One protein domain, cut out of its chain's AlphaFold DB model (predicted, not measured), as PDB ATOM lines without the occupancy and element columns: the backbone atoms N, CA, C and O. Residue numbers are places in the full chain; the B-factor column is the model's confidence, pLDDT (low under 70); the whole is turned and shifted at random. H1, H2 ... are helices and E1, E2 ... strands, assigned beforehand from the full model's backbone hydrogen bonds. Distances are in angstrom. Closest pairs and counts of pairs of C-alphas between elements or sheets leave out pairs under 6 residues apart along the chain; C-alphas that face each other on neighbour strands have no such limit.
ATOM      1  N   GLY A  23     185.960 133.589 169.244       95.00
ATOM      2  CA  GLY A  23     185.713 133.199 167.851       95.00
ATOM      3  C   GLY A  23     184.773 132.003 167.646       95.00
ATOM      4  O   GLY A  23     185.172 131.061 166.951       95.00
ATOM      5  N   PRO A  24     183.557 131.987 168.239       95.44
ATOM      6  CA  PRO A  24     182.619 130.903 168.001       95.44
ATOM      7  C   PRO A  24     182.171 130.905 166.538       95.44
ATOM      8  O   PRO A  24     181.804 131.946 165.993       95.44
ATOM      9  N   LEU A  25     182.136 129.727 165.920       95.56
ATOM     10  CA  LEU A  25     181.559 129.538 164.589       95.56
ATOM     11  C   LEU A  25     180.507 128.433 164.624       95.56
ATOM     12  O   LEU A  25     180.740 127.371 165.194       95.56
ATOM     13  N   VAL A  26     179.354 128.687 164.010       96.56
ATOM     14  CA  VAL A  26     178.247 127.728 163.920       96.56
ATOM     15  C   VAL A  26     178.068 127.316 162.469       96.56
ATOM     16  O   VAL A  26     177.965 128.166 161.589       96.56
ATOM     17  N   PHE A  27     177.995 126.014 162.222       97.44
ATOM     18  CA  PHE A  27     177.764 125.461 160.892       97.44
ATOM     19  C   PHE A  27     176.855 124.234 160.968       97.44
ATOM     20  O   PHE A  27     176.810 123.521 161.974       97.44
ATOM     21  N   LYS A  28     176.088 124.009 159.900       97.50
ATOM     22  CA  LYS A  28     175.222 122.837 159.776       97.50
ATOM     23  C   LYS A  28     176.041 121.647 159.280       97.50
ATOM     24  O   LYS A  28     176.943 121.813 158.462       97.50
ATOM     25  N   SER A  29     175.712 120.458 159.765       96.69
ATOM     26  CA  SER A  29     176.216 119.203 159.217       96.69
ATOM     27  C   SER A  29     175.772 119.014 157.764       96.69
ATOM     28  O   SER A  29     174.655 119.379 157.393       96.69
ATOM     29  N   ASN A  30     176.630 118.397 156.950       96.06
ATOM     30  CA  ASN A  30     176.289 118.024 155.575       96.06
ATOM     31  C   ASN A  30     175.419 116.753 155.504       96.06
ATOM     32  O   ASN A  30     174.868 116.466 154.445       96.06
ATOM     33  N   THR A  31     175.312 115.978 156.591       95.19
ATOM     34  CA  THR A  31     174.724 114.622 156.569       95.19
ATOM     35  C   THR A  31     173.474 114.448 157.423       95.19
ATOM     36  O   THR A  31     172.724 113.501 157.207       95.19
ATOM     37  N   ASP A  32     173.244 115.316 158.405       96.69
ATOM     38  CA  ASP A  32     172.130 115.199 159.349       96.69
ATOM     39  C   ASP A  32     171.584 116.569 159.780       96.69
ATOM     40  O   ASP A  32     172.188 117.620 159.550       96.69
ATOM     41  N   GLU A  33     170.398 116.574 160.393       97.06
ATOM     42  CA  GLU A  33     169.773 117.776 160.956       97.06
ATOM     43  C   GLU A  33     170.424 118.147 162.297       97.06
ATOM     44  O   GLU A  33     169.857 118.015 163.381       97.06
ATOM     45  N   ARG A  34     171.684 118.563 162.200       97.19
ATOM     46  CA  ARG A  34     172.555 118.862 163.327       97.19
ATOM     47  C   ARG A  34     173.409 120.073 163.024       97.19
ATOM     48  O   ARG A  34     173.819 120.305 161.885       97.19
ATOM     49  N   TRP A  35     173.721 120.813 164.074       97.94
ATOM     50  CA  TRP A  35     174.639 121.933 164.027       97.94
ATOM     51  C   TRP A  35     175.811 121.665 164.949       97.94
ATOM     52  O   TRP A  35     175.681 121.031 166.002       97.94
ATOM     53  N   TYR A  36     176.957 122.171 164.528       97.38
ATOM     54  CA  TYR A  36     178.170 122.188 165.312       97.38
ATOM     55  C   TYR A  36     178.546 123.631 165.596       97.38
ATOM     56  O   TYR A  36     178.405 124.502 164.737       97.38
ATOM     57  N   MET A  37     179.020 123.869 166.812       97.38
ATOM     58  CA  MET A  37     179.628 125.126 167.206       97.38
ATOM     59  C   MET A  37     181.044 124.842 167.661       97.38
ATOM     60  O   MET A  37     181.239 124.065 168.593       97.38
ATOM     61  N   PHE A  38     182.031 125.449 167.020       96.88
ATOM     62  CA  PHE A  38     183.410 125.370 167.486       96.88
ATOM     63  C   PHE A  38     183.747 126.668 168.203       96.88
ATOM     64  O   PHE A  38     183.536 127.741 167.644       96.88
ATOM     65  N   ILE A  39     184.258 126.566 169.430       96.75
ATOM     66  CA  ILE A  39     184.737 127.713 170.210       96.75
ATOM     67  C   ILE A  39     186.255 127.603 170.331       96.75
ATOM     68  O   ILE A  39     186.749 126.543 170.716       96.75
ATOM     69  N   ASP A  40     186.999 128.650 169.969       96.38
ATOM     70  CA  ASP A  40     188.456 128.664 170.129       96.38
ATOM     71  C   ASP A  40     188.791 128.862 171.606       96.38
ATOM     72  O   ASP A  40     188.574 129.934 172.177       96.38
ATOM     73  N   GLU A  41     189.315 127.816 172.242       95.56
ATOM     74  CA  GLU A  41     189.878 127.922 173.581       95.56
ATOM     75  C   GLU A  41     191.295 128.499 173.479       95.56
ATOM     76  O   GLU A  41     192.305 127.773 173.432       95.56
ATOM     77  N   TYR A  42     191.367 129.831 173.396       92.88
ATOM     78  CA  TYR A  42     192.618 130.570 173.244       92.88
ATOM     79  C   TYR A  42     193.575 130.282 174.407       92.88
ATOM     80  O   TYR A  42     193.172 130.125 175.557       92.88
ATOM     81  N   GLY A  43     194.864 130.106 174.110       91.75
ATOM     82  CA  GLY A  43     195.858 129.630 175.089       91.75
ATOM     83  C   GLY A  43     195.694 128.161 175.526       91.75
ATOM     84  O   GLY A  43     196.645 127.575 176.036       91.75
ATOM     85  N   GLY A  44     194.541 127.537 175.269       92.56
ATOM     86  CA  GLY A  44     194.235 126.140 175.567       92.56
ATOM     87  C   GLY A  44     194.326 125.235 174.339       92.56
ATOM     88  O   GLY A  44     195.263 125.324 173.529       92.56
ATOM     89  N   ARG A  45     193.352 124.333 174.204       92.50
ATOM     90  CA  ARG A  45     193.376 123.205 173.254       92.50
ATOM     91  C   ARG A  45     193.374 123.615 171.775       92.50
ATOM     92  O   ARG A  45     193.938 122.891 170.960       92.50
ATOM     93  N   GLY A  46     192.813 124.773 171.428       94.00
ATOM     94  CA  GLY A  46     192.349 125.051 170.064       94.00
ATOM     95  C   GLY A  46     190.829 125.054 170.044       94.00
ATOM     96  O   GLY A  46     190.198 125.261 171.081       94.00
ATOM     97  N   TYR A  47     190.241 124.761 168.889       95.94
ATOM     98  CA  TYR A  47     188.800 124.568 168.816       95.94
ATOM     99  C   TYR A  47     188.290 123.440 169.721       95.94
ATOM    100  O   TYR A  47     188.790 122.311 169.698       95.94
ATOM    101  N   VAL A  48     187.235 123.757 170.472       96.25
ATOM    102  CA  VAL A  48     186.424 122.815 171.244       96.25
ATOM    103  C   VAL A  48     185.039 122.736 170.590       96.25
ATOM    104  O   VAL A  48     184.331 123.746 170.538       96.25
ATOM    105  N   PRO A  49     184.658 121.571 170.037       96.75
ATOM    106  CA  PRO A  49     183.387 121.370 169.366       96.75
ATOM    107  C   PRO A  49     182.236 121.089 170.335       96.75
ATOM    108  O   PRO A  49     182.341 120.295 171.269       96.75
ATOM    109  N   PHE A  50     181.097 121.690 170.025       97.62
ATOM    110  CA  PHE A  50     179.796 121.470 170.639       97.62
ATOM    111  C   PHE A  50     178.782 121.115 169.554       97.62
ATOM    112  O   PHE A  50     178.979 121.445 168.385       97.62
ATOM    113  N   THR A  51     177.675 120.479 169.927       97.56
ATOM    114  CA  THR A  51     176.601 120.133 168.994       97.56
ATOM    115  C   THR A  51     175.213 120.389 169.568       97.56
ATOM    116  O   THR A  51     175.005 120.303 170.779       97.56
ATOM    117  N   THR A  52     174.267 120.675 168.675       97.56
ATOM    118  CA  THR A  52     172.831 120.744 168.955       97.56
ATOM    119  C   THR A  52     172.019 120.226 167.768       97.56
ATOM    120  O   THR A  52     172.504 120.183 166.635       97.56
ATOM    121  N   THR A  53     170.768 119.861 168.027       97.50
ATOM    122  CA  THR A  53     169.725 119.624 167.017       97.50
ATOM    123  C   THR A  53     168.636 120.703 167.053       97.50
ATOM    124  O   THR A  53     167.682 120.615 166.293       97.50
ATOM    125  N   ASP A  54     168.756 121.717 167.921       95.81
ATOM    126  CA  ASP A  54     167.801 122.826 168.024       95.81
ATOM    127  C   ASP A  54     168.510 124.149 168.359       95.81
ATOM    128  O   ASP A  54     168.966 124.377 169.484       95.81
ATOM    129  N   LEU A  55     168.571 125.044 167.368       94.06
ATOM    130  CA  LEU A  55     169.183 126.372 167.483       94.06
ATOM    131  C   LEU A  55     168.383 127.351 168.355       94.06
ATOM    132  O   LEU A  55     168.920 128.387 168.742       94.06
ATOM    133  N   ASN A  56     167.119 127.054 168.667       92.81
ATOM    134  CA  ASN A  56     166.252 127.934 169.456       92.81
ATOM    135  C   ASN A  56     166.385 127.692 170.966       92.81
ATOM    136  O   ASN A  56     165.612 128.237 171.754       92.81
ATOM    137  N   THR A  57     167.355 126.876 171.386       88.25
ATOM    138  CA  THR A  57     167.565 126.507 172.787       88.25
ATOM    139  C   THR A  57     168.991 126.808 173.244       88.25
ATOM    140  O   THR A  57     169.900 127.063 172.456       88.25
ATOM    141  N   ARG A  58     169.210 126.720 174.560       88.00
ATOM    142  CA  ARG A  58     170.543 126.768 175.180       88.00
ATOM    143  C   ARG A  58     171.285 125.422 175.122       88.00
ATOM    144  O   ARG A  58     172.389 125.317 175.650       88.00
ATOM    145  N   GLN A  59     170.695 124.376 174.543       91.94
ATOM    146  CA  GLN A  59     171.242 123.024 174.630       91.94
ATOM    147  C   GLN A  59     172.364 122.812 173.615       91.94
ATOM    148  O   GLN A  59     172.128 122.436 172.472       91.94
ATOM    149  N   TRP A  60     173.596 123.044 174.061       96.19
ATOM    150  CA  TRP A  60     174.812 122.719 173.325       96.19
ATOM    151  C   TRP A  60     175.645 121.738 174.139       96.19
ATOM    152  O   TRP A  60     176.122 122.068 175.225       96.19
ATOM    153  N   SER A  61     175.826 120.537 173.605       95.62
ATOM    154  CA  SER A  61     176.586 119.477 174.268       95.62
ATOM    155  C   SER A  61     178.014 119.434 173.727       95.62
ATOM    156  O   SER A  61     178.171 119.431 172.504       95.62
ATOM    157  N   PRO A  62     179.055 119.373 174.579       95.50
ATOM    158  CA  PRO A  62     180.419 119.127 174.119       95.50
ATOM    159  C   PRO A  62     180.497 117.811 173.343       95.50
ATOM    160  O   PRO A  62     179.907 116.807 173.750       95.50
ATOM    161  N   VAL A  63     181.243 117.791 172.242       96.06
ATOM    162  CA  VAL A  63     181.542 116.548 171.525       96.06
ATOM    163  C   VAL A  63     182.695 115.850 172.249       96.06
ATOM    164  O   VAL A  63     183.775 116.415 172.410       96.06
ATOM    165  N   SER A  64     182.459 114.623 172.717       89.50
ATOM    166  CA  SER A  64     183.379 113.900 173.608       89.50
ATOM    167  C   SER A  64     184.631 113.349 172.920       89.50
ATOM    168  O   SER A  64     185.638 113.131 173.587       89.50
ATOM    169  N   SER A  65     184.584 113.125 171.605       89.81
ATOM    170  CA  SER A  65     185.704 112.600 170.822       89.81
ATOM    171  C   SER A  65     185.786 113.310 169.478       89.81
ATOM    172  O   SER A  65     184.824 113.313 168.710       89.81
ATOM    173  N   TYR A  66     186.926 113.941 169.212       91.88
ATOM    174  CA  TYR A  66     187.211 114.644 167.969       91.88
ATOM    175  C   TYR A  66     188.723 114.753 167.762       91.88
ATOM    176  O   TYR A  66     189.491 114.811 168.722       91.88
ATOM    177  N   THR A  67     189.138 114.843 166.500       90.88
ATOM    178  CA  THR A  67     190.529 115.095 166.118       90.88
ATOM    179  C   THR A  67     190.565 116.319 165.223       90.88
ATOM    180  O   THR A  67     189.776 116.426 164.287       90.88
ATOM    181  N   MET A  68     191.490 117.233 165.503       89.75
ATOM    182  CA  MET A  68     191.755 118.399 164.667       89.75
ATOM    183  C   MET A  68     193.190 118.339 164.137       89.75
ATOM    184  O   MET A  68     194.080 117.876 164.856       89.75
ATOM    185  N   PRO A  69     193.450 118.814 162.907       87.00
ATOM    186  CA  PRO A  69     194.811 118.922 162.401       87.00
ATOM    187  C   PRO A  69     195.564 120.014 163.173       87.00
ATOM    188  O   PRO A  69     195.276 121.204 163.046       87.00
ATOM    189  N   GLY A  70     196.537 119.619 163.992       88.50
ATOM    190  CA  GLY A  70     197.337 120.552 164.786       88.50
ATOM    191  C   GLY A  70     196.518 121.276 165.861       88.50
ATOM    192  O   GLY A  70     195.895 120.642 166.707       88.50
ATOM    193  N   ARG A  71     196.568 122.615 165.866       88.25
ATOM    194  CA  ARG A  71     195.882 123.482 166.845       88.25
ATOM    195  C   ARG A  71     195.161 124.625 166.121       88.25
ATOM    196  O   ARG A  71     195.639 125.761 166.195       88.25
ATOM    197  N   PRO A  72     194.076 124.341 165.375       91.69
ATOM    198  CA  PRO A  72     193.368 125.372 164.629       91.69
ATOM    199  C   PRO A  72     192.796 126.426 165.581       91.69
ATOM    200  O   PRO A  72     192.443 126.125 166.726       91.69
ATOM    201  N   ARG A  73     192.745 127.657 165.075       94.00
ATOM    202  CA  ARG A  73     192.318 128.877 165.769       94.00
ATOM    203  C   ARG A  73     191.240 129.587 164.966       94.00
ATOM    204  O   ARG A  73     190.894 129.113 163.883       94.00
ATOM    205  N   HIS A  74     190.755 130.709 165.492       95.12
ATOM    206  CA  HIS A  74     189.710 131.538 164.893       95.12
ATOM    207  C   HIS A  74     189.759 131.589 163.347       95.12
ATOM    208  O   HIS A  74     190.652 132.175 162.738       95.12
ATOM    209  N   GLY A  75     188.761 130.962 162.727       93.56
ATOM    210  CA  GLY A  75     188.525 130.841 161.298       93.56
ATOM    211  C   GLY A  75     187.062 130.477 161.026       93.56
ATOM    212  O   GLY A  75     186.164 130.864 161.772       93.56
ATOM    213  N   THR A  76     186.809 129.740 159.945       94.25
ATOM    214  CA  THR A  76     185.456 129.344 159.533       94.25
ATOM    215  C   THR A  76     185.443 127.941 158.932       94.25
ATOM    216  O   THR A  76     186.466 127.460 158.446       94.25
ATOM    217  N   VAL A  77     184.276 127.297 158.943       94.81
ATOM    218  CA  VAL A  77     184.021 126.046 158.221       94.81
ATOM    219  C   VAL A  77     183.222 126.391 156.975       94.81
ATOM    220  O   VAL A  77     182.082 126.846 157.063       94.81
ATOM    221  N   LEU A  78     183.832 126.179 155.812       94.69
ATOM    222  CA  LEU A  78     183.176 126.369 154.527       94.69
ATOM    223  C   LEU A  78     182.659 125.012 154.027       94.69
ATOM    224  O   LEU A  78     183.479 124.131 153.757       94.69
ATOM    225  N   PRO A  79     181.336 124.814 153.897       94.94
ATOM    226  CA  PRO A  79     180.822 123.631 153.231       94.94
ATOM    227  C   PRO A  79     181.184 123.694 151.745       94.94
ATOM    228  O   PRO A  79     181.031 124.733 151.103       94.94
ATOM    229  N   ILE A  80     181.645 122.568 151.212       95.94
ATOM    230  CA  ILE A  80     181.901 122.378 149.786       95.94
ATOM    231  C   ILE A  80     181.042 121.230 149.267       95.94
ATOM    232  O   ILE A  80     180.669 120.319 150.011       95.94
ATOM    233  N   THR A  81     180.727 121.278 147.981       96.31
ATOM    234  CA  THR A  81     180.061 120.184 147.276       96.31
ATOM    235  C   THR A  81     181.018 119.012 147.052       96.31
ATOM    236  O   THR A  81     182.239 119.177 147.048       96.31
ATOM    237  N   GLN A  82     180.463 117.825 146.787       96.81
ATOM    238  CA  GLN A  82     181.273 116.657 146.428       96.81
ATOM    239  C   GLN A  82     182.140 116.930 145.188       96.81
ATOM    240  O   GLN A  82     183.323 116.620 145.189       96.81
ATOM    241  N   ALA A  83     181.587 117.595 144.168       98.31
ATOM    242  CA  ALA A  83     182.332 117.933 142.956       98.31
ATOM    243  C   ALA A  83     183.512 118.889 143.226       98.31
ATOM    244  O   ALA A  83     184.567 118.776 142.600       98.31
ATOM    245  N   GLU A  84     183.363 119.834 144.158       98.00
ATOM    246  CA  GLU A  84     184.463 120.712 144.572       98.00
ATOM    247  C   GLU A  84     185.529 119.960 145.363       98.00
ATOM    248  O   GLU A  84     186.715 120.186 145.123       98.00
ATOM    249  N   TYR A  85     185.117 119.057 146.255       96.88
ATOM    250  CA  TYR A  85     186.033 118.177 146.976       96.88
ATOM    251  C   TYR A  85     186.846 117.310 146.008       96.88
ATOM    252  O   TYR A  85     188.074 117.325 146.066       96.88
ATOM    253  N   ASP A  86     186.181 116.632 145.068       98.38
ATOM    254  CA  ASP A  86     186.827 115.761 144.081       98.38
ATOM    255  C   ASP A  86     187.833 116.542 143.226       98.38
ATOM    256  O   ASP A  86     188.949 116.083 142.985       98.38
ATOM    257  N   ARG A  87     187.477 117.771 142.822       98.44
ATOM    258  CA  ARG A  87     188.370 118.665 142.073       98.44
ATOM    259  C   ARG A  87     189.610 119.064 142.878       98.44
ATOM    260  O   ARG A  87     190.695 119.143 142.306       98.44
ATOM    261  N   LEU A  88     189.468 119.344 144.176       97.62
ATOM    262  CA  LEU A  88     190.606 119.663 145.046       97.62
ATOM    263  C   LEU A  88     191.507 118.444 145.242       97.62
ATOM    264  O   LEU A  88     192.724 118.576 145.137       97.62
ATOM    265  N   LEU A  89     190.912 117.274 145.470       97.81
ATOM    266  CA  LEU A  89     191.642 116.026 145.652       97.81
ATOM    267  C   LEU A  89     192.405 115.629 144.385       97.81
ATOM    268  O   LEU A  89     193.564 115.260 144.469       97.81
ATOM    269  N   GLN A  90     191.806 115.771 143.199       98.25
ATOM    270  CA  GLN A  90     192.496 115.487 141.937       98.25
ATOM    271  C   GLN A  90     193.719 116.391 141.711       98.25
ATOM    272  O   GLN A  90     194.676 115.978 141.058       98.25
ATOM    273  N   HIS A  91     193.673 117.635 142.190       98.12
ATOM    274  CA  HIS A  91     194.740 118.607 141.960       98.12
ATOM    275  C   HIS A  91     195.836 118.575 143.041       98.12
ATOM    276  O   HIS A  91     196.991 118.840 142.720       98.12
ATOM    277  N   TRP A  92     195.487 118.282 144.301       96.75
ATOM    278  CA  TRP A  92     196.388 118.406 145.463       96.75
ATOM    279  C   TRP A  92     196.530 117.140 146.327       96.75
ATOM    280  O   TRP A  92     197.302 117.171 147.287       96.75
ATOM    281  N   GLY A  93     195.752 116.089 146.061       83.19
ATOM    282  CA  GLY A  93     195.766 114.816 146.798       83.19
ATOM    283  C   GLY A  93     196.812 113.841 146.288       83.19
ATOM    284  O   GLY A  93     197.287 113.046 147.128       83.19
TER     285      GLY A  93
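AT A GLANCE: This is residues 23 to 93 of the 93 residues of an uncharacterized protein of Nonomuraea rubra (UniProt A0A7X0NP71). A small three-stranded sheet is bordered by a long loop, residues 53 to 81, which passes the E3 edge and returns toward E1 before leading to helix H1, which sticks out alone at one end. The 71 printed residues hold E1, E2, E3, then H1, a mixed class with under half of the residues in named elements. The sheet, E1 - E2 - E3, is antiparallel; the whole is loose, radius of gyration of the C-alphas 14.0 A, spanning 41 by 31 by 21 A.

HOW THE PARTS SIT: E1, residues 23 to 28, and E2, residues 35 to 41, form an antiparallel hairpin at 162 degrees, N 25 to O 38 being 3.0 A. E2 and E3, residues 46 to 52, form another at 153 degrees, N 37 to O 50 being 2.9 A; the three make a meander, each strand the antiparallel neighbour of the one before. Residues 61 to 62 pair antiparallel with 50 to 51 of E3. H1, residues 82 to 92, is not on the sheet, with 0 pairs of C-alphas within 10 A; in it every O i to N i+4 pair is within hydrogen-bond range.

IN THESE COORDINATES: E1 begins at C-alpha 23 (185.713, 133.199, 167.851); E2 measures 19.0 A, E3 20.0 A. H1, 15.2 A, ends at C-alpha 92 (196.388, 118.406, 145.463).

THE WHOLE: The farthest C-alphas, of Arg 58 and His 91, are 41.9 A apart. The printed part has no cut; the E3 to H1 link is long. No printed residue is under 70 in pLDDT.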